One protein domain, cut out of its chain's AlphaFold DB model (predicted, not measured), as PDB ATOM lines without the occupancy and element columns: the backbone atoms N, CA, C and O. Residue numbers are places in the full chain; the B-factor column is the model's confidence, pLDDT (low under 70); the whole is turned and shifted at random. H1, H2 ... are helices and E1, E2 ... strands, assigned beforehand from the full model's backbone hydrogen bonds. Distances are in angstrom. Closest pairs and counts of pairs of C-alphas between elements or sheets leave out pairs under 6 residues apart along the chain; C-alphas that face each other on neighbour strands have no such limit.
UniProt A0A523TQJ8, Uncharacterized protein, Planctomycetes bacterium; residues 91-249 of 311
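AT A GLANCE: This is residues 91 to 249 of the 311 residues of an uncharacterized protein of Planctomycetes bacterium (UniProt A0A523TQJ8). A six-stranded twisted sheet forms the middle layer of this domain, with H1 and H2 packed over one face and H6 over the other, and the helix H4 with the short H5 reaches away from the sheet as an arm beyond one end of the strands. The tiny H3 sits beside H6, and the hairpin E5 and E6 finishes one edge of the sheet. The printed part has 159 residues, with six named helices and six named strands in the order H1 E1 H2 E2 E3 H3 E4 H4 H5 H6 E5 E6. The sheet runs E2 E3 E1 E4 E6 E5 and is mixed, and the class is mixed, helices and strands. The whole is compact, with a radius of gyration of the C-alphas of 15.0 A and spans of 44 by 35 by 26 A.

IN THESE COORDINATES: H1 is residues 91 to 106, 22.2 A long, and begins at C-alpha 91 at (131.500, 70.552, 134.785). E1 follows at residues 113 to 118, 17.0 A long. H2 is residues 124 to 135, 16.2 A, and E2 is residues 138 to 141, 10.0 A. E3 is residues 158 to 162, 13.2 A, and H3 is residues 165 to 168, 5.8 A. E4 is residues 176 to 180, 13.4 A. H4 is residues 184 to 198, 20.7 A, beginning at C-alpha 184 at (142.038, 61.004, 117.850). H5 is residues 204 to 207, 5.3 A, and H6 is residues 210 to 222, 17.9 A. E5 is residues 228 to 230, 6.5 A, and E6 is residues 236 to 240, 13.4 A, ending at C-alpha 240 at (118.452, 69.223, 113.804).

HOW THE PARTS SIT: The sheet is twisted, its C-alphas lying up to 4.5 A off the best plane; E2 and E5 are its edge strands. E2 and E3 are parallel, with N 159 and O 138 at 2.8 A. E3 and E1 are parallel, with N 116 and O 160 at 2.8 A. E1 and E4 are parallel, with N 178 and O 115 at 2.8 A. E4 and E6 are antiparallel, with N 179 and O 237 at 2.8 A. E6 and E5 form an antiparallel hairpin, with N 229 and O 238 at 2.8 A. Two split strand-helix-strand units, in which strands running the same way have another strand between them, are E1, H2, E2 with E3 between, and E3, H3, E4 with E1 between; both crossovers are right-handed. The sheet with helices on both faces makes three layers. H1 and H2 are on the same face and touch, the closest C-alphas being those of Ala 97 and Leu 131, 4.8 A, at a steep tilt of 52 degrees, the same way. H1 lies over E6 at a height over the sheet of 10.7 A. H6 is on the opposite face at a height of 9.4 A, over E4, and runs along it, only just, at 28 degrees on the local plane. H3 only grazes the sheet with residues 165 to 167 and touches H6, the closest C-alphas being those of Arg 167 and Ala 220, 5.8 A. H4 is not on the sheet; it only just touches H6, with 3 pairs of C-alphas within 8 A, Val 184 and Phe 210 being closest at 6.2 A. H4 also only just touches H5, with 3 such pairs, Arg 188 and Ile 205 being closest at 6.6 A. In H1, H2, H4 and H6 every O i to N i+4 pair is within hydrogen-bond range, while H3 and H5 are too short for such a pair.

THE WHOLE: The two C-alphas farthest apart are those of Arg 196 and Glu 244, 46.3 A. The printed part has no cut. The link from E2 to E3, residues 142 to 157, is long. The mean pLDDT of the printed part is 94.4, and residues 199 to 201 are under 70.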
ATOM      1  N   GLU A  91     131.981  69.210 135.115       81.56
ATOM      2  CA  GLU A  91     131.500  70.552 134.785       81.56
ATOM      3  C   GLU A  91     131.505  70.857 133.283       81.56
ATOM      4  O   GLU A  91     130.460  71.221 132.750       81.56
ATOM      5  N   THR A  92     132.609  70.643 132.555       86.75
ATOM      6  CA  THR A  92     132.673  71.024 131.125       86.75
ATOM      7  C   THR A  92     131.653  70.261 130.271       86.75
ATOM      8  O   THR A  92     131.104  70.781 129.294       86.75
ATOM      9  N   VAL A  93     131.370  69.007 130.639       90.25
ATOM     10  CA  VAL A  93     130.366  68.186 129.948       90.25
ATOM     11  C   VAL A  93     128.950  68.658 130.276       90.25
ATOM     12  O   VAL A  93     128.116  68.720 129.372       90.25
ATOM     13  N   ARG A  94     128.688  69.036 131.533       92.94
ATOM     14  CA  ARG A  94     127.402  69.614 131.949       92.94
ATOM     15  C   ARG A  94     127.122  70.933 131.235       92.94
ATOM     16  O   ARG A  94     126.063  71.062 130.634       92.94
ATOM     17  N   GLU A  95     128.102  71.834 131.167       95.00
ATOM     18  CA  GLU A  95     127.975  73.087 130.409       95.00
ATOM     19  C   GLU A  95     127.636  72.843 128.934       95.00
ATOM     20  O   GLU A  95     126.822  73.549 128.339       95.00
ATOM     21  N   SER A  96     128.257  71.830 128.323       96.19
ATOM     22  CA  SER A  96     127.978  71.467 126.933       96.19
ATOM     23  C   SER A  96     126.547  70.945 126.758       96.19
ATOM     24  O   SER A  96     125.874  71.320 125.797       96.19
ATOM     25  N   ALA A  97     126.061  70.119 127.690       97.44
ATOM     26  CA  ALA A  97     124.681  69.639 127.701       97.44
ATOM     27  C   ALA A  97     123.672  70.785 127.900       97.44
ATOM     28  O   ALA A  97     122.672  70.845 127.183       97.44
ATOM     29  N   ASP A  98     123.965  71.734 128.794       97.50
ATOM     30  CA  ASP A  98     123.155  72.938 129.007       97.50
ATOM     31  C   ASP A  98     123.069  73.799 127.745       97.50
ATOM     32  O   ASP A  98     121.981  74.232 127.360       97.50
ATOM     33  N   ARG A  99     124.199  74.007 127.056       97.75
ATOM     34  CA  ARG A  99     124.241  74.747 125.785       97.75
ATOM     35  C   ARG A  99     123.406  74.059 124.707       97.75
ATOM     36  O   ARG A  99     122.654  74.738 124.014       97.75
ATOM     37  N   ILE A 100     123.496  72.733 124.579       98.12
ATOM     38  CA  ILE A 100     122.679  71.965 123.624       98.12
ATOM     39  C   ILE A 100     121.187  72.122 123.943       98.12
ATOM     40  O   ILE A 100     120.405  72.458 123.053       98.12
ATOM     41  N   ALA A 101     120.791  71.945 125.208       98.06
ATOM     42  CA  ALA A 101     119.402  72.095 125.638       98.06
ATOM     43  C   ALA A 101     118.867  73.516 125.383       98.06
ATOM     44  O   ALA A 101     117.739  73.683 124.916       98.06
ATOM     45  N   LEU A 102     119.687  74.541 125.636       97.94
ATOM     46  CA  LEU A 102     119.343  75.933 125.359       97.94
ATOM     47  C   LEU A 102     119.159  76.195 123.859       97.94
ATOM     48  O   LEU A 102     118.203  76.863 123.478       97.94
ATOM     49  N   ILE A 103     120.030  75.654 123.001       98.00
ATOM     50  CA  ILE A 103     119.900  75.791 121.541       98.00
ATOM     51  C   ILE A 103     118.593  75.162 121.054       98.00
ATOM     52  O   ILE A 103     117.862  75.805 120.302       98.00
ATOM     53  N   LEU A 104     118.275  73.944 121.504       97.69
ATOM     54  CA  LEU A 104     117.028  73.256 121.150       97.69
ATOM     55  C   LEU A 104     115.804  74.081 121.570       97.69
ATOM     56  O   LEU A 104     114.915  74.325 120.756       97.69
ATOM     57  N   LYS A 105     115.811  74.600 122.807       97.44
ATOM     58  CA  LYS A 105     114.758  75.485 123.320       97.44
ATOM     59  C   LYS A 105     114.613  76.758 122.480       97.44
ATOM     60  O   LYS A 105     113.498  77.122 122.125       97.44
ATOM     61  N   ASN A 106     115.721  77.421 122.148       97.31
ATOM     62  CA  ASN A 106     115.715  78.670 121.379       97.31
ATOM     63  C   ASN A 106     115.239  78.478 119.933       97.31
ATOM     64  O   ASN A 106     114.726  79.416 119.333       97.31
ATOM     65  N   GLN A 107     115.393  77.277 119.376       96.44
ATOM     66  CA  GLN A 107     114.854  76.916 118.063       96.44
ATOM     67  C   GLN A 107     113.405  76.408 118.127       96.44
ATOM     68  O   GLN A 107     112.853  76.034 117.098       96.44
ATOM     69  N   GLY A 108     112.782  76.381 119.313       96.62
ATOM     70  CA  GLY A 108     111.420  75.874 119.491       96.62
ATOM     71  C   GLY A 108     111.294  74.361 119.289       96.62
ATOM     72  O   GLY A 108     110.200  73.867 119.033       96.62
ATOM     73  N   ILE A 109     112.396  73.615 119.390       95.19
ATOM     74  CA  ILE A 109     112.415  72.168 119.178       95.19
ATOM     75  C   ILE A 109     112.140  71.479 120.511       95.19
ATOM     76  O   ILE A 109     112.879  71.656 121.481       95.19
ATOM     77  N   ALA A 110     111.105  70.645 120.540       96.00
ATOM     78  CA  ALA A 110     110.815  69.734 121.640       96.00
ATOM     79  C   ALA A 110     111.232  68.313 121.229       96.00
ATOM     80  O   ALA A 110     110.393  67.556 120.736       96.00
ATOM     81  N   PRO A 111     112.524  67.946 121.355       96.44
ATOM     82  CA  PRO A 111     112.978  66.651 120.874       96.44
ATOM     83  C   PRO A 111     112.348  65.521 121.690       96.44
ATOM     84  O   PRO A 111     112.005  65.677 122.861       96.44
ATOM     85  N   VAL A 112     112.245  64.353 121.077       97.25
ATOM     86  CA  VAL A 112     111.888  63.092 121.727       97.25
ATOM     87  C   VAL A 112     113.069  62.128 121.645       97.25
ATOM     88  O   VAL A 112     113.297  61.342 122.560       97.25
ATOM     89  N   ARG A 113     113.855  62.178 120.569       97.81
ATOM     90  CA  ARG A 113     114.963  61.247 120.345       97.81
ATOM     91  C   ARG A 113     116.201  62.001 119.903       97.81
ATOM     92  O   ARG A 113     116.181  62.722 118.910       97.81
ATOM     93  N   LEU A 114     117.289  61.807 120.638       98.44
ATOM     94  CA  LEU A 114     118.589  62.390 120.324       98.44
ATOM     95  C   LEU A 114     119.603  61.280 120.068       98.44
ATOM     96  O   LEU A 114     119.672  60.321 120.837       98.44
ATOM     97  N   GLY A 115     120.398  61.422 119.010       98.44
ATOM     98  CA  GLY A 115     121.513  60.526 118.711       98.44
ATOM     99  C   GLY A 115     122.852  61.184 119.028       98.44
ATOM    100  O   GLY A 115     123.095  62.305 118.597       98.44
ATOM    101  N   VAL A 116     123.739  60.505 119.754       98.62
ATOM    102  CA  VAL A 116     125.099  60.975 120.058       98.62
ATOM    103  C   VAL A 116     126.118  59.998 119.487       98.62
ATOM    104  O   VAL A 116     126.173  58.829 119.870       98.62
ATOM    105  N   ASP A 117     126.968  60.491 118.596       98.56
ATOM    106  CA  ASP A 117     128.012  59.710 117.942       98.56
ATOM    107  C   ASP A 117     129.395  60.296 118.218       98.56
ATOM    108  O   ASP A 117     129.585  61.509 118.303       98.56
ATOM    109  N   GLY A 118     130.386  59.430 118.381       97.44
ATOM    110  CA  GLY A 118     131.765  59.851 118.551       97.44
ATOM    111  C   GLY A 118     132.707  58.682 118.775       97.44
ATOM    112  O   GLY A 118     132.291  57.546 118.989       97.44
ATOM    113  N   LEU A 119     134.005  58.973 118.764       95.94
ATOM    114  CA  LEU A 119     135.032  57.961 119.008       95.94
ATOM    115  C   LEU A 119     134.913  57.324 120.407       95.94
ATOM    116  O   LEU A 119     134.470  57.980 121.357       95.94
ATOM    117  N   PRO A 120     135.398  56.082 120.589       93.62
ATOM    118  CA  PRO A 120     135.677  55.559 121.916       93.62
ATOM    119  C   PRO A 120     136.545  56.556 122.701       93.62
ATOM    120  O   PRO A 120     137.535  57.073 122.192       93.62
ATOM    121  N   GLY A 121     136.166  56.857 123.944       90.69
ATOM    122  CA  GLY A 121     136.914  57.793 124.796       90.69
ATOM    123  C   GLY A 121     136.801  59.277 124.450       90.69
ATOM    124  O   GLY A 121     137.462  60.078 125.107       90.69
ATOM    125  N   SER A 122     135.933  59.660 123.512       93.69
ATOM    126  CA  SER A 122     135.642  61.068 123.205       93.69
ATOM    127  C   SER A 122     134.830  61.787 124.292       93.69
ATOM    128  O   SER A 122     134.796  63.012 124.335       93.69
ATOM    129  N   GLY A 123     134.175  61.029 125.179       93.00
ATOM    130  CA  GLY A 123     133.221  61.553 126.160       93.00
ATOM    131  C   GLY A 123     131.750  61.398 125.757       93.00
ATOM    132  O   GLY A 123     130.896  61.862 126.505       93.00
ATOM    133  N   LYS A 124     131.440  60.705 124.643       96.00
ATOM    134  CA  LYS A 124     130.061  60.462 124.156       96.00
ATOM    135  C   LYS A 124     129.082  60.008 125.243       96.00
ATOM    136  O   LYS A 124     128.034  60.619 125.409       96.00
ATOM    137  N   SER A 125     129.441  58.996 126.035       95.50
ATOM    138  CA  SER A 125     128.545  58.433 127.048       95.50
ATOM    139  C   SER A 125     128.355  59.391 128.226       95.50
ATOM    140  O   SER A 125     127.268  59.454 128.788       95.50
ATOM    141  N   THR A 126     129.380  60.170 128.586       95.31
ATOM    142  CA  THR A 126     129.269  61.203 129.628       95.31
ATOM    143  C   THR A 126     128.368  62.345 129.163       95.31
ATOM    144  O   THR A 126     127.486  62.759 129.908       95.31
ATOM    145  N   LEU A 127     128.541  62.806 127.919       97.06
ATOM    146  CA  LEU A 127     127.688  63.826 127.309       97.06
ATOM    147  C   LEU A 127     126.239  63.350 127.193       97.06
ATOM    148  O   LEU A 127     125.334  64.075 127.581       97.06
ATOM    149  N   ALA A 128     126.018  62.131 126.698       97.88
ATOM    150  CA  ALA A 128     124.685  61.569 126.520       97.88
ATOM    151  C   ALA A 128     123.927  61.438 127.849       97.88
ATOM    152  O   ALA A 128     122.741  61.749 127.893       97.88
ATOM    153  N   ARG A 129     124.609  61.044 128.938       97.31
ATOM    154  CA  ARG A 129     124.028  61.035 130.292       97.31
ATOM    155  C   ARG A 129     123.672  62.433 130.771       97.31
ATOM    156  O   ARG A 129     122.525  62.664 131.120       97.31
ATOM    157  N   ALA A 130     124.624  63.367 130.718       96.81
ATOM    158  CA  ALA A 130     124.388  64.742 131.156       96.81
ATOM    159  C   ALA A 130     123.238  65.399 130.375       96.81
ATOM    160  O   ALA A 130     122.415  66.103 130.952       96.81
ATOM    161  N   LEU A 131     123.151  65.135 129.069       97.94
ATOM    162  CA  LEU A 131     122.072  65.625 128.217       97.94
ATOM    163  C   LEU A 131     120.728  64.963 128.543       97.94
ATOM    164  O   LEU A 131     119.710  65.651 128.573       97.94
ATOM    165  N   ALA A 132     120.720  63.656 128.816       97.94
ATOM    166  CA  ALA A 132     119.520  62.944 129.236       97.94
ATOM    167  C   ALA A 132     118.988  63.488 130.570       97.94
ATOM    168  O   ALA A 132     117.818  63.859 130.641       97.94
ATOM    169  N   ASP A 133     119.857  63.643 131.571       96.94
ATOM    170  CA  ASP A 133     119.511  64.229 132.870       96.94
ATOM    171  C   ASP A 133     118.946  65.645 132.693       96.94
ATOM    172  O   ASP A 133     117.910  65.993 133.262       96.94
ATOM    173  N   ARG A 134     119.584  66.457 131.839       97.25
ATOM    174  CA  ARG A 134     119.193  67.851 131.610       97.25
ATOM    175  C   ARG A 134     117.820  68.017 130.957       97.25
ATOM    176  O   ARG A 134     117.145  69.018 131.215       97.25
ATOM    177  N   LEU A 135     117.442  67.076 130.091       97.06
ATOM    178  CA  LEU A 135     116.186  67.078 129.336       97.06
ATOM    179  C   LEU A 135     115.090  66.214 129.981       97.06
ATOM    180  O   LEU A 135     113.958  66.212 129.499       97.06
ATOM    181  N   GLY A 136     115.405  65.477 131.051       97.12
ATOM    182  CA  GLY A 136     114.495  64.503 131.656       97.12
ATOM    183  C   GLY A 136     114.236  63.285 130.758       97.12
ATOM    184  O   GLY A 136     113.116  62.780 130.707       97.12
ATOM    185  N   PHE A 137     115.239  62.854 129.990       98.12
ATOM    186  CA  PHE A 137     115.165  61.714 129.068       98.12
ATOM    187  C   PHE A 137     115.855  60.485 129.663       98.12
ATOM    188  O   PHE A 137     116.626  60.571 130.616       98.12
ATOM    189  N   LYS A 138     115.636  59.317 129.054       97.44
ATOM    190  CA  LYS A 138     116.421  58.110 129.347       97.44
ATOM    191  C   LYS A 138     117.732  58.117 128.562       97.44
ATOM    192  O   LYS A 138     117.730  58.351 127.357       97.44
ATOM    193  N   TRP A 139     118.844  57.778 129.205       97.44
ATOM    194  CA  TRP A 139     120.096  57.481 128.502       97.44
ATOM    195  C   TRP A 139     120.135  56.009 128.064       97.44
ATOM    196  O   TRP A 139     119.873  55.113 128.868       97.44
ATOM    197  N   LYS A 140     120.486  55.752 126.798       97.19
ATOM    198  CA  LYS A 140     120.634  54.405 126.230       97.19
ATOM    199  C   LYS A 140     121.974  54.250 125.511       97.19
ATOM    200  O   LYS A 140     122.223  54.889 124.493       97.19
ATOM    201  N   SER A 141     122.825  53.368 126.030       96.69
ATOM    202  CA  SER A 141     124.059  52.950 125.355       96.69
ATOM    203  C   SER A 141     123.785  51.745 124.466       96.69
ATOM    204  O   SER A 141     123.222  50.761 124.942       96.69
ATOM    205  N   LEU A 142     124.207  51.807 123.203       96.94
ATOM    206  CA  LEU A 142     124.027  50.707 122.247       96.94
ATOM    207  C   LEU A 142     125.288  49.842 122.097       96.94
ATOM    208  O   LEU A 142     125.373  49.034 121.181       96.94
ATOM    209  N   ASP A 143     126.275  49.981 122.991       93.50
ATOM    210  CA  ASP A 143     127.555  49.251 122.915       93.50
ATOM    211  C   ASP A 143     127.380  47.711 123.003       93.50
ATOM    212  O   ASP A 143     128.316  46.963 122.717       93.50
ATOM    213  N   ARG A 144     126.197  47.225 123.416       94.12
ATOM    214  CA  ARG A 144     125.838  45.793 123.489       94.12
ATOM    215  C   ARG A 144     124.891  45.331 122.382       94.12
ATOM    216  O   ARG A 144     124.602  44.140 122.314       94.12
ATOM    217  N   GLU A 145     124.415  46.245 121.545       96.12
ATOM    218  CA  GLU A 145     123.449  45.937 120.498       96.12
ATOM    219  C   GLU A 145     124.144  45.470 119.217       96.12
ATOM    220  O   GLU A 145     125.283  45.846 118.911       96.12
ATOM    221  N   ASN A 146     123.441  44.662 118.423       95.88
ATOM    222  CA  ASN A 146     123.919  44.304 117.095       95.88
ATOM    223  C   ASN A 146     123.684  45.466 116.126       95.88
ATOM    224  O   ASN A 146     122.665  45.556 115.453       95.88
ATOM    225  N   MET A 147     124.682  46.333 116.006       96.38
ATOM    226  CA  MET A 147     124.613  47.520 115.152       96.38
ATOM    227  C   MET A 147     124.567  47.230 113.646       96.38
ATOM    228  O   MET A 147     124.536  48.187 112.875       96.38
ATOM    229  N   ASN A 148     124.633  45.964 113.219       95.00
ATOM    230  CA  ASN A 148     124.540  45.572 111.810       95.00
ATOM    231  C   ASN A 148     123.097  45.279 111.369       95.00
ATOM    232  O   ASN A 148     122.867  45.065 110.183       95.00
ATOM    233  N   VAL A 149     122.141  45.248 112.301       96.00
ATOM    234  CA  VAL A 149     120.710  45.172 111.990       96.00
ATOM    235  C   VAL A 149     120.036  46.505 112.327       96.00
ATOM    236  O   VAL A 149     120.542  47.233 113.192       96.00
ATOM    237  N   PRO A 150     118.927  46.858 111.653       96.94
ATOM    238  CA  PRO A 150     118.115  48.000 112.050       96.94
ATOM    239  C   PRO A 150     117.626  47.833 113.491       96.94
ATOM    240  O   PRO A 150     117.090  46.785 113.853       96.94
ATOM    241  N   LEU A 151     117.833  48.861 114.308       96.81
ATOM    242  CA  LEU A 151     117.349  48.915 115.681       96.81
ATOM    243  C   LEU A 151     116.047  49.706 115.759       96.81
ATOM    244  O   LEU A 151     115.832  50.663 115.017       96.81
ATOM    245  N   ASP A 152     115.205  49.323 116.714       95.69
ATOM    246  CA  ASP A 152     113.997  50.066 117.035       95.69
ATOM    247  C   ASP A 152     114.292  51.182 118.050       95.69
ATOM    248  O   ASP A 152     114.778  50.951 119.162       95.69
ATOM    249  N   PHE A 153     113.963  52.413 117.663       95.69
ATOM    250  CA  PHE A 153     114.100  53.611 118.488       95.69
ATOM    251  C   PHE A 153     112.755  54.112 119.035       95.69
ATOM    252  O   PHE A 153     112.672  55.269 119.451       95.69
ATOM    253  N   ALA A 154     111.711  53.272 119.071       86.88
ATOM    254  CA  ALA A 154     110.354  53.621 119.514       86.88
ATOM    255  C   ALA A 154     110.231  54.074 120.979       86.88
ATOM    256  O   ALA A 154     109.186  54.573 121.385       86.88
ATOM    257  N   SER A 155     111.279  53.936 121.799       77.94
ATOM    258  CA  SER A 155     111.237  54.421 123.182       77.94
ATOM    259  C   SER A 155     110.978  55.921 123.241       77.94
ATOM    260  O   SER A 155     111.749  56.719 122.704       77.94
ATOM    261  N   GLU A 156     109.962  56.294 124.007       77.75
ATOM    262  CA  GLU A 156     109.642  57.690 124.265       77.75
ATOM    263  C   GLU A 156     110.758  58.354 125.090       77.75
ATOM    264  O   GLU A 156     111.224  57.801 126.091       77.75
ATOM    265  N   ARG A 157     111.198  59.534 124.628       96.50
ATOM    266  CA  ARG A 157     112.143  60.454 125.290       96.50
ATOM    267  C   ARG A 157     113.470  59.821 125.713       96.50
ATOM    268  O   ARG A 157     113.691  59.513 126.886       96.50
ATOM    269  N   ALA A 158     114.385  59.663 124.756       98.00
ATOM    270  CA  ALA A 158     115.688  59.046 124.999       98.00
ATOM    271  C   ALA A 158     116.859  59.718 124.261       98.00
ATOM    272  O   ALA A 158     116.719  60.251 123.159       98.00
ATOM    273  N   VAL A 159     118.041  59.634 124.878       98.50
ATOM    274  CA  VAL A 159     119.338  59.970 124.283       98.50
ATOM    275  C   VAL A 159     120.103  58.675 124.039       98.50
ATOM    276  O   VAL A 159     120.522  57.995 124.980       98.50
ATOM    277  N   TYR A 160     120.276  58.341 122.767       98.50
ATOM    278  CA  TYR A 160     120.985  57.155 122.312       98.50
ATOM    279  C   TYR A 160     122.430  57.500 122.009       98.50
ATOM    280  O   TYR A 160     122.713  58.542 121.422       98.50
ATOM    281  N   GLU A 161     123.355  56.620 122.372       98.19
ATOM    282  CA  GLU A 161     124.762  56.834 122.066       98.19
ATOM    283  C   GLU A 161     125.455  55.565 121.587       98.19
ATOM    284  O   GLU A 161     125.254  54.479 122.139       98.19
ATOM    285  N   HIS A 162     126.265  55.721 120.539       97.94
ATOM    286  CA  HIS A 162     127.136  54.671 120.034       97.94
ATOM    287  C   HIS A 162     128.228  55.253 119.131       97.94
ATOM    288  O   HIS A 162     128.044  56.272 118.474       97.94
ATOM    289  N   GLN A 163     129.364  54.564 119.019       96.88
ATOM    290  CA  GLN A 163     130.480  54.989 118.156       96.88
ATOM    291  C   GLN A 163     130.285  54.717 116.657       96.88
ATOM    292  O   GLN A 163     131.159  55.038 115.860       96.88
ATOM    293  N   ARG A 164     129.187  54.052 116.288       97.50
ATOM    294  CA  ARG A 164     128.788  53.719 114.907       97.50
ATOM    295  C   ARG A 164     127.341  54.129 114.607       97.50
ATOM    296  O   ARG A 164     126.818  53.720 113.580       97.50
ATOM    297  N   LEU A 165     126.697  54.908 115.484       98.31
ATOM    298  CA  LEU A 165     125.266  55.217 115.394       98.31
ATOM    299  C   LEU A 165     124.902  55.788 114.019       98.31
ATOM    300  O   LEU A 165     124.099  55.203 113.296       98.31
ATOM    301  N   LEU A 166     125.576  56.868 113.612       98.31
ATOM    302  CA  LEU A 166     125.275  57.550 112.346       98.31
ATOM    303  C   LEU A 166     125.695  56.737 111.118       98.31
ATOM    304  O   LEU A 166     125.238  57.006 110.010       98.31
ATOM    305  N   ARG A 167     126.563  55.740 111.309       97.81
ATOM    306  CA  ARG A 167     127.141  54.927 110.232       97.81
ATOM    307  C   ARG A 167     126.245  53.755 109.871       97.81
ATOM    308  O   ARG A 167     126.242  53.349 108.716       97.81
ATOM    309  N   THR A 168     125.486  53.226 110.831       98.12
ATOM    310  CA  THR A 168     124.753  51.969 110.630       98.12
ATOM    311  C   THR A 168     123.244  52.072 110.794       98.12
ATOM    312  O   THR A 168     122.541  51.273 110.192       98.12
ATOM    313  N   GLN A 169     122.736  53.035 111.564       98.31
ATOM    314  CA  GLN A 169     121.312  53.103 111.915       98.31
ATOM    315  C   GLN A 169     120.596  54.202 111.150       98.31
ATOM    316  O   GLN A 169     121.229  55.200 110.814       98.31
ATOM    317  N   ASP A 170     119.300  54.056 110.898       97.75
ATOM    318  CA  ASP A 170     118.511  55.138 110.317       97.75
ATOM    319  C   ASP A 170     118.545  56.372 111.236       97.75
ATOM    320  O   ASP A 170     118.202  56.307 112.417       97.75
ATOM    321  N   VAL A 171     119.037  57.488 110.698       97.75
ATOM    322  CA  VAL A 171     119.186  58.732 111.459       97.75
ATOM    323  C   VAL A 171     117.888  59.533 111.494       97.75
ATOM    324  O   VAL A 171     117.733  60.369 112.384       97.75
ATOM    325  N   ASP A 172     116.935  59.244 110.605       97.56
ATOM    326  CA  ASP A 172     115.622  59.898 110.583       97.56
ATOM    327  C   ASP A 172     114.749  59.507 111.773       97.56
ATOM    328  O   ASP A 172     113.802  60.217 112.127       97.56
ATOM    329  N   ALA A 173     115.148  58.460 112.495       97.00
ATOM    330  CA  ALA A 173     114.610  58.115 113.799       97.00
ATOM    331  C   ALA A 173     114.909  59.155 114.903       97.00
ATOM    332  O   ALA A 173     114.312  59.070 115.977       97.00
ATOM    333  N   PHE A 174     115.800  60.130 114.685       97.94
ATOM    334  CA  PHE A 174     116.167  61.151 115.677       97.94
ATOM    335  C   PHE A 174     115.660  62.544 115.289       97.94
ATOM    336  O   PHE A 174     115.570  62.886 114.117       97.94
ATOM    337  N   ASP A 175     115.373  63.383 116.284       97.88
ATOM    338  CA  ASP A 175     114.989  64.786 116.069       97.88
ATOM    339  C   ASP A 175     116.218  65.703 115.989       97.88
ATOM    340  O   ASP A 175     116.198  66.746 115.336       97.88
ATOM    341  N   ALA A 176     117.318  65.302 116.631       98.44
ATOM    342  CA  ALA A 176     118.629  65.897 116.428       98.44
ATOM    343  C   ALA A 176     119.741  64.863 116.638       98.44
ATOM    344  O   ALA A 176     119.620  63.926 117.434       98.44
ATOM    345  N   VAL A 177     120.853  65.067 115.937       98.69
ATOM    346  CA  VAL A 177     122.067  64.261 116.058       98.69
ATOM    347  C   VAL A 177     123.235  65.136 116.496       98.69
ATOM    348  O   VAL A 177     123.417  66.251 116.006       98.69
ATOM    349  N   ILE A 178     124.034  64.625 117.426       98.69
ATOM    350  CA  ILE A 178     125.217  65.271 117.983       98.69
ATOM    351  C   ILE A 178     126.442  64.433 117.627       98.69
ATOM    352  O   ILE A 178     126.497  63.238 117.918       98.69
ATOM    353  N   TYR A 179     127.450  65.072 117.043       98.56
ATOM    354  CA  TYR A 179     128.742  64.471 116.748       98.56
ATOM    355  C   TYR A 179     129.830  65.048 117.656       98.56
ATOM    356  O   TYR A 179     130.052  66.262 117.714       98.56
ATOM    357  N   VAL A 180     130.536  64.165 118.365       97.62
ATOM    358  CA  VAL A 180     131.665  64.509 119.233       97.62
ATOM    359  C   VAL A 180     132.950  64.538 118.400       97.62
ATOM    360  O   VAL A 180     133.649  63.529 118.266       97.62
ATOM    361  N   GLY A 181     133.279  65.712 117.855       94.88
ATOM    362  CA  GLY A 181     134.407  65.969 116.948       94.88
ATOM    363  C   GLY A 181     135.791  66.006 117.607       94.88
ATOM    364  O   GLY A 181     136.663  66.781 117.213       94.88
ATOM    365  N   GLU A 182     136.011  65.176 118.621       92.94
ATOM    366  CA  GLU A 182     137.254  65.119 119.384       92.94
ATOM    367  C   GLU A 182     138.474  64.719 118.528       92.94
ATOM    368  O   GLU A 182     138.365  64.006 117.525       92.94
ATOM    369  N   LEU A 183     139.676  65.148 118.926       94.00
ATOM    370  CA  LEU A 183     140.916  64.654 118.318       94.00
ATOM    371  C   LEU A 183     141.157  63.172 118.654       94.00
ATOM    372  O   LEU A 183     140.891  62.716 119.769       94.00
ATOM    373  N   VAL A 184     141.698  62.428 117.683       94.88
ATOM    374  CA  VAL A 184     142.038  61.004 117.850       94.88
ATOM    375  C   VAL A 184     143.013  60.831 119.009       94.88
ATOM    376  O   VAL A 184     142.730  60.069 119.929       94.88
ATOM    377  N   GLU A 185     144.084  61.623 119.036       93.12
ATOM    378  CA  GLU A 185     145.103  61.555 120.089       93.12
ATOM    379  C   GLU A 185     144.546  61.858 121.483       93.12
ATOM    380  O   GLU A 185     144.831  61.140 122.441       93.12
ATOM    381  N   ALA A 186     143.652  62.844 121.608       90.56
ATOM    382  CA  ALA A 186     142.988  63.143 122.877       90.56
ATOM    383  C   ALA A 186     142.072  61.991 123.344       90.56
ATOM    384  O   ALA A 186     141.956  61.712 124.541       90.56
ATOM    385  N   SER A 187     141.424  61.299 122.402       91.81
ATOM    386  CA  SER A 187     140.591  60.123 122.686       91.81
ATOM    387  C   SER A 187     141.449  58.923 123.104       91.81
ATOM    388  O   SER A 187     141.175  58.308 124.137       91.81
ATOM    389  N   ARG A 188     142.541  58.645 122.376       92.00
ATOM    390  CA  ARG A 188     143.532  57.604 122.704       92.00
ATOM    391  C   ARG A 188     144.139  57.830 124.086       92.00
ATOM    392  O   ARG A 188     144.117  56.918 124.910       92.00
ATOM    393  N   ALA A 189     144.583  59.051 124.384       89.50
ATOM    394  CA  ALA A 189     145.144  59.412 125.684       89.50
ATOM    395  C   ALA A 189     144.152  59.165 126.836       89.50
ATOM    396  O   ALA A 189     144.529  58.619 127.874       89.50
ATOM    397  N   ARG A 190     142.863  59.486 126.650       87.94
ATOM    398  CA  ARG A 190     141.818  59.194 127.648       87.94
ATOM    399  C   ARG A 190     141.536  57.707 127.820       87.94
ATOM    400  O   ARG A 190     141.236  57.285 128.935       87.94
ATOM    401  N   ILE A 191     141.589  56.904 126.757       88.69
ATOM    402  CA  ILE A 191     141.449  55.445 126.886       88.69
ATOM    403  C   ILE A 191     142.667  54.867 127.600       88.69
ATOM    404  O   ILE A 191     142.472  54.090 128.523       88.69
ATOM    405  N   LEU A 192     143.891  55.275 127.245       85.38
ATOM    406  CA  LEU A 192     145.108  54.826 127.931       85.38
ATOM    407  C   LEU A 192     145.067  55.168 129.414       85.38
ATOM    408  O   LEU A 192     145.335  54.300 130.239       85.38
ATOM    409  N   ARG A 193     144.680  56.406 129.750       84.62
ATOM    410  CA  ARG A 193     144.501  56.818 131.141       84.62
ATOM    411  C   ARG A 193     143.499  55.905 131.840       84.62
ATOM    412  O   ARG A 193     143.876  55.268 132.802       84.62
ATOM    413  N   ARG A 194     142.286  55.728 131.305       79.44
ATOM    414  CA  ARG A 194     141.288  54.805 131.888       79.44
ATOM    415  C   ARG A 194     141.768  53.366 131.984       79.44
ATOM    416  O   ARG A 194     141.485  52.702 132.969       79.44
ATOM    417  N   ALA A 195     142.520  52.881 131.005       80.94
ATOM    418  CA  ALA A 195     143.024  51.521 131.033       80.94
ATOM    419  C   ALA A 195     144.070  51.309 132.133       80.94
ATOM    420  O   ALA A 195     144.057  50.237 132.730       80.94
ATOM    421  N   ARG A 196     144.901  52.321 132.437       78.44
ATOM    422  CA  ARG A 196     145.815  52.324 133.598       78.44
ATOM    423  C   ARG A 196     145.084  52.257 134.941       78.44
ATOM    424  O   ARG A 196     145.664  51.794 135.912       78.44
ATOM    425  N   MET A 197     143.833  52.703 134.977       72.62
ATOM    426  CA  MET A 197     143.025  52.811 136.195       72.62
ATOM    427  C   MET A 197     142.139  51.567 136.383       72.62
ATOM    428  O   MET A 197     142.130  50.922 137.426       72.62
ATOM    429  N   GLU A 198     141.431  51.160 135.327       70.12
ATOM    430  CA  GLU A 198     140.383  50.134 135.390       70.12
ATOM    431  C   GLU A 198     140.823  48.757 134.860       70.12
ATOM    432  O   GLU A 198     140.040  47.802 134.898       70.12
ATOM    433  N   ALA A 199     142.049  48.640 134.332       66.19
ATOM    434  CA  ALA A 199     142.567  47.445 133.652       66.19
ATOM    435  C   ALA A 199     141.653  46.949 132.511       66.19
ATOM    436  O   ALA A 199     141.531  45.747 132.261       66.19
ATOM    437  N   ARG A 200     140.963  47.870 131.823       66.62
ATOM    438  CA  ARG A 200     139.991  47.561 130.763       66.62
ATOM    439  C   ARG A 200     140.250  48.372 129.498       66.62
ATOM    440  O   ARG A 200     140.561  49.557 129.549       66.62
ATOM    441  N   GLY A 201     140.051  47.727 128.349       69.44
ATOM    442  CA  GLY A 201     139.871  48.398 127.059       69.44
ATOM    443  C   GLY A 201     141.115  49.022 126.416       69.44
ATOM    444  O   GLY A 201     140.979  49.602 125.350       69.44
ATOM    445  N   SER A 202     142.313  48.894 126.986       77.31
ATOM    446  CA  SER A 202     143.586  49.362 126.389       77.31
ATOM    447  C   SER A 202     143.874  48.754 125.020       77.31
ATOM    448  O   SER A 202     144.281  49.473 124.113       77.31
ATOM    449  N   MET A 203     143.653  47.444 124.862       78.38
ATOM    450  CA  MET A 203     143.972  46.726 123.619       78.38
ATOM    451  C   MET A 203     143.186  47.261 122.421       78.38
ATOM    452  O   MET A 203     143.653  47.160 121.291       78.38
ATOM    453  N   ILE A 204     142.029  47.895 122.661       83.88
ATOM    454  CA  ILE A 204     141.222  48.498 121.599       83.88
ATOM    455  C   ILE A 204     142.002  49.567 120.821       83.88
ATOM    456  O   ILE A 204     141.737  49.779 119.646       83.88
ATOM    457  N   ILE A 205     142.967  50.227 121.471       86.81
ATOM    458  CA  ILE A 205     143.771  51.299 120.879       86.81
ATOM    459  C   ILE A 205     144.725  50.758 119.819       86.81
ATOM    460  O   ILE A 205     144.940  51.430 118.816       86.81
ATOM    461  N   ASP A 206     145.279  49.563 120.028       85.81
ATOM    462  CA  ASP A 206     146.203  48.963 119.064       85.81
ATOM    463  C   ASP A 206     145.463  48.340 117.884       85.81
ATOM    464  O   ASP A 206     145.957  48.366 116.760       85.81
ATOM    465  N   VAL A 207     144.299  47.737 118.146       88.75
ATOM    466  CA  VAL A 207     143.579  46.966 117.128       88.75
ATOM    467  C   VAL A 207     142.644  47.824 116.291       88.75
ATOM    468  O   VAL A 207     142.400  47.462 115.146       88.75
ATOM    469  N   LEU A 208     142.125  48.942 116.815       92.25
ATOM    470  CA  LEU A 208     141.264  49.843 116.049       92.25
ATOM    471  C   LEU A 208     142.049  50.979 115.396       92.25
ATOM    472  O   LEU A 208     142.831  51.691 116.018       92.25
ATOM    473  N   ASP A 209     141.713  51.228 114.143       95.50
ATOM    474  CA  ASP A 209     142.104  52.401 113.384       95.50
ATOM    475  C   ASP A 209     141.169  53.568 113.749       95.50
ATOM    476  O   ASP A 209     140.089  53.751 113.179       95.50
ATOM    477  N   PHE A 210     141.559  54.332 114.774       95.19
ATOM    478  CA  PHE A 210     140.784  55.478 115.263       95.19
ATOM    479  C   PHE A 210     140.627  56.579 114.214       95.19
ATOM    480  O   PHE A 210     139.595  57.250 114.199       95.19
ATOM    481  N   ASP A 211     141.619  56.762 113.345       96.75
ATOM    482  CA  ASP A 211     141.571  57.747 112.270       96.75
ATOM    483  C   ASP A 211     140.499  57.358 111.255       96.75
ATOM    484  O   ASP A 211     139.618  58.158 110.936       96.75
ATOM    485  N   LYS A 212     140.469  56.085 110.852       97.19
ATOM    486  CA  LYS A 212     139.401  55.533 110.012       97.19
ATOM    487  C   LYS A 212     138.026  55.635 110.671       97.19
ATOM    488  O   LYS A 212     137.073  56.088 110.036       97.19
ATOM    489  N   LEU A 213     137.911  55.282 111.953       96.56
ATOM    490  CA  LEU A 213     136.649  55.382 112.697       96.56
ATOM    491  C   LEU A 213     136.148  56.835 112.795       96.56
ATOM    492  O   LEU A 213     134.937  57.084 112.711       96.56
ATOM    493  N   LYS A 214     137.073  57.794 112.947       97.38
ATOM    494  CA  LYS A 214     136.777  59.229 112.973       97.38
ATOM    495  C   LYS A 214     136.313  59.710 111.610       97.38
ATOM    496  O   LYS A 214     135.261  60.336 111.536       97.38
ATOM    497  N   ASN A 215     137.072  59.398 110.563       98.31
ATOM    498  CA  ASN A 215     136.824  59.874 109.207       98.31
ATOM    499  C   ASN A 215     135.470  59.393 108.686       98.31
ATOM    500  O   ASN A 215     134.677  60.215 108.238       98.31
ATOM    501  N   ILE A 216     135.149  58.104 108.848       98.38
ATOM    502  CA  ILE A 216     133.833  57.568 108.466       98.38
ATOM    503  C   ILE A 216     132.706  58.212 109.284       98.38
ATOM    504  O   ILE A 216     131.653  58.525 108.743       98.38
ATOM    505  N   GLY A 217     132.915  58.449 110.585       98.06
ATOM    506  CA  GLY A 217     131.913  59.116 111.423       98.06
ATOM    507  C   GLY A 217     131.648  60.558 111.039       98.06
ATOM    508  O   GLY A 217     130.499  60.983 110.984       98.06
ATOM    509  N   LYS A 218     132.724  61.296 110.764       98.50
ATOM    510  CA  LYS A 218     132.662  62.677 110.302       98.50
ATOM    511  C   LYS A 218     131.933  62.745 108.961       98.50
ATOM    512  O   LYS A 218     130.996  63.523 108.844       98.50
ATOM    513  N   LEU A 219     132.298  61.881 108.011       98.62
ATOM    514  CA  LEU A 219     131.642  61.795 106.706       98.62
ATOM    515  C   LEU A 219     130.147  61.471 106.842       98.62
ATOM    516  O   LEU A 219     129.323  62.136 106.223       98.62
ATOM    517  N   ALA A 220     129.786  60.505 107.694       98.56
ATOM    518  CA  ALA A 220     128.388  60.166 107.962       98.56
ATOM    519  C   ALA A 220     127.595  61.369 108.497       98.56
ATOM    520  O   ALA A 220     126.482  61.616 108.048       98.56
ATOM    521  N   PHE A 221     128.173  62.137 109.424       98.62
ATOM    522  CA  PHE A 221     127.539  63.344 109.958       98.62
ATOM    523  C   PHE A 221     127.449  64.474 108.922       98.62
ATOM    524  O   PHE A 221     126.444  65.182 108.864       98.62
ATOM    525  N   GLU A 222     128.485  64.665 108.103       98.50
ATOM    526  CA  GLU A 222     128.513  65.678 107.043       98.50
ATOM    527  C   GLU A 222     127.432  65.429 105.989       98.50
ATOM    528  O   GLU A 222     126.797  66.391 105.563       98.50
ATOM    529  N   LEU A 223     127.180  64.161 105.647       98.56
ATOM    530  CA  LEU A 223     126.183  63.743 104.658       98.56
ATOM    531  C   LEU A 223     124.737  63.724 105.176       98.56
ATOM    532  O   LEU A 223     123.827  63.562 104.370       98.56
ATOM    533  N   CYS A 224     124.492  63.912 106.475       98.44
ATOM    534  CA  CYS A 224     123.144  64.212 106.961       98.44
ATOM    535  C   CYS A 224     122.727  65.628 106.531       98.44
ATOM    536  O   CYS A 224     123.502  66.568 106.705       98.44
ATOM    537  N   ASP A 225     121.499  65.818 106.070       98.56
ATOM    538  CA  ASP A 225     120.923  67.140 105.824       98.56
ATOM    539  C   ASP A 225     120.771  67.955 107.123       98.56
ATOM    540  O   ASP A 225     120.985  67.482 108.245       98.56
ATOM    541  N   GLY A 226     120.438  69.234 106.970       97.81
ATOM    542  CA  GLY A 226     120.253  70.167 108.076       97.81
ATOM    543  C   GLY A 226     121.484  71.016 108.400       97.81
ATOM    544  O   GLY A 226     122.641  70.682 108.127       97.81
ATOM    545  N   LYS A 227     121.214  72.178 109.001       97.94
ATOM    546  CA  LYS A 227     122.245  73.157 109.349       97.94
ATOM    547  C   LYS A 227     123.127  72.615 110.469       97.94
ATOM    548  O   LYS A 227     122.646  72.307 111.557       97.94
ATOM    549  N   GLN A 228     124.434  72.576 110.226       98.31
ATOM    550  CA  GLN A 228     125.411  72.273 111.265       98.31
ATOM    551  C   GLN A 228     125.511  73.434 112.259       98.31
ATOM    552  O   GLN A 228     125.795  74.574 111.888       98.31
ATOM    553  N   ILE A 229     125.308  73.126 113.537       98.44
ATOM    554  CA  ILE A 229     125.366  74.067 114.653       98.44
ATOM    555  C   ILE A 229     126.569  73.690 115.529       98.44
ATOM    556  O   ILE A 229     126.540  72.643 116.183       98.44
ATOM    557  N   PRO A 230     127.649  74.492 115.549       98.12
ATOM    558  CA  PRO A 230     128.740  74.283 116.492       98.12
ATOM    559  C   PRO A 230     128.276  74.633 117.910       98.12
ATOM    560  O   PRO A 230     127.615  75.651 118.117       98.12
ATOM    561  N   ILE A 231     128.638  73.813 118.896       97.75
ATOM    562  CA  ILE A 231     128.342  74.103 120.302       97.75
ATOM    563  C   ILE A 231     129.489  74.953 120.873       97.75
ATOM    564  O   ILE A 231     130.625  74.463 120.926       97.75
ATOM    565  N   PRO A 232     129.234  76.206 121.306       95.75
ATOM    566  CA  PRO A 232     130.284  77.131 121.730       95.75
ATOM    567  C   PRO A 232     131.204  76.541 122.800       95.75
ATOM    568  O   PRO A 232     130.741  75.832 123.694       95.75
ATOM    569  N   GLY A 233     132.504  76.837 122.713       93.69
ATOM    570  CA  GLY A 233     133.508  76.392 123.688       93.69
ATOM    571  C   GLY A 233     133.751  74.879 123.722       93.69
ATOM    572  O   GLY A 233     134.313  74.376 124.690       93.69
ATOM    573  N   SER A 234     133.321  74.137 122.700       94.81
ATOM    574  CA  SER A 234     133.464  72.682 122.647       94.81
ATOM    575  C   SER A 234     133.849  72.196 121.246       94.81
ATOM    576  O   SER A 234     133.899  72.966 120.289       94.81
ATOM    577  N   ARG A 235     134.103  70.890 121.118       95.44
ATOM    578  CA  ARG A 235     134.306  70.198 119.831       95.44
ATOM    579  C   ARG A 235     133.052  69.457 119.362       95.44
ATOM    580  O   ARG A 235     133.151  68.471 118.635       95.44
ATOM    581  N   LEU A 236     131.885  69.877 119.839       97.69
ATOM    582  CA  LEU A 236     130.613  69.247 119.517       97.69
ATOM    583  C   LEU A 236     129.944  69.975 118.356       97.69
ATOM    584  O   LEU A 236     129.951  71.207 118.278       97.69
ATOM    585  N   PHE A 237     129.314  69.191 117.492       98.44
ATOM    586  CA  PHE A 237     128.489  69.675 116.397       98.44
ATOM    587  C   PHE A 237     127.118  69.024 116.492       98.44
ATOM    588  O   PHE A 237     127.020  67.845 116.823       98.44
ATOM    589  N   MET A 238     126.069  69.779 116.193       98.62
ATOM    590  CA  MET A 238     124.697  69.286 116.181       98.62
ATOM    591  C   MET A 238     124.043  69.572 114.832       98.62
ATOM    592  O   MET A 238     124.294  70.617 114.235       98.62
ATOM    593  N   LYS A 239     123.188  68.661 114.373       98.69
ATOM    594  CA  LYS A 239     122.220  68.906 113.301       98.69
ATOM    595  C   LYS A 239     120.831  68.568 113.823       98.69
ATOM    596  O   LYS A 239     120.648  67.549 114.486       98.69
ATOM    597  N   VAL A 240     119.878  69.443 113.540       98.44
ATOM    598  CA  VAL A 240     118.452  69.223 113.804       98.44
ATOM    599  C   VAL A 240     117.833  68.646 112.544       98.44
ATOM    600  O   VAL A 240     118.189  69.092 111.453       98.44
ATOM    601  N   ARG A 241     116.932  67.672 112.700       98.06
ATOM    602  CA  ARG A 241     116.259  67.017 111.581       98.06
ATOM    603  C   ARG A 241     115.414  68.035 110.797       98.06
ATOM    604  O   ARG A 241     114.516  68.641 111.389       98.06
ATOM    605  N   PRO A 242     115.670  68.221 109.493       98.12
ATOM    606  CA  PRO A 242     114.782  68.974 108.609       98.12
ATOM    607  C   PRO A 242     113.394  68.321 108.457       98.12
ATOM    608  O   PRO A 242     113.235  67.144 108.789       98.12
ATOM    609  N   PRO A 243     112.383  69.034 107.927       97.38
ATOM    610  CA  PRO A 243     111.077  68.447 107.611       97.38
ATOM    611  C   PRO A 243     111.151  67.220 106.689       97.38
ATOM    612  O   PRO A 243     110.405  66.264 106.879       97.38
ATOM    613  N   GLU A 244     112.071  67.235 105.728       97.69
ATOM    614  CA  GLU A 244     112.341  66.160 104.768       97.69
ATOM    615  C   GLU A 244     113.197  65.012 105.330       97.69
ATOM    616  O   GLU A 244     113.469  64.050 104.615       97.69
ATOM    617  N   GLY A 245     113.619  65.101 106.595       98.06
ATOM    618  CA  GLY A 245     114.584  64.184 107.195       98.06
ATOM    619  C   GLY A 245     116.039  64.602 106.963       98.06
ATOM    620  O   GLY A 245     116.349  65.583 106.295       98.06
ATOM    621  N   PHE A 246     116.958  63.861 107.565       98.38
ATOM    622  CA  PHE A 246     118.394  63.939 107.334       98.38
ATOM    623  C   PHE A 246     118.812  63.328 105.996       98.38
ATOM    624  O   PHE A 246     119.929  63.608 105.566       98.38
ATOM    625  N   ARG A 247     117.997  62.459 105.380       98.00
ATOM    626  CA  ARG A 247     118.239  61.899 104.033       98.00
ATOM    627  C   ARG A 247     119.650  61.329 103.837       98.00
ATOM    628  O   ARG A 247     120.268  61.437 102.776       98.00
ATOM    629  N   ALA A 248     120.225  60.777 104.908       97.62
ATOM    630  CA  ALA A 248     121.644  60.443 104.926       97.62
ATOM    631  C   ALA A 248     121.963  59.312 103.941       97.62
ATOM    632  O   ALA A 248     123.005  59.347 103.292       97.62
ATOM    633  N   ALA A 249     121.083  58.312 103.823       97.19
ATOM    634  CA  ALA A 249     121.282  57.187 102.911       97.19
ATOM    635  C   ALA A 249     121.220  57.638 101.444       97.19
ATOM    636  O   ALA A 249     122.087  57.268 100.653       97.19
TER     637      ALA A 249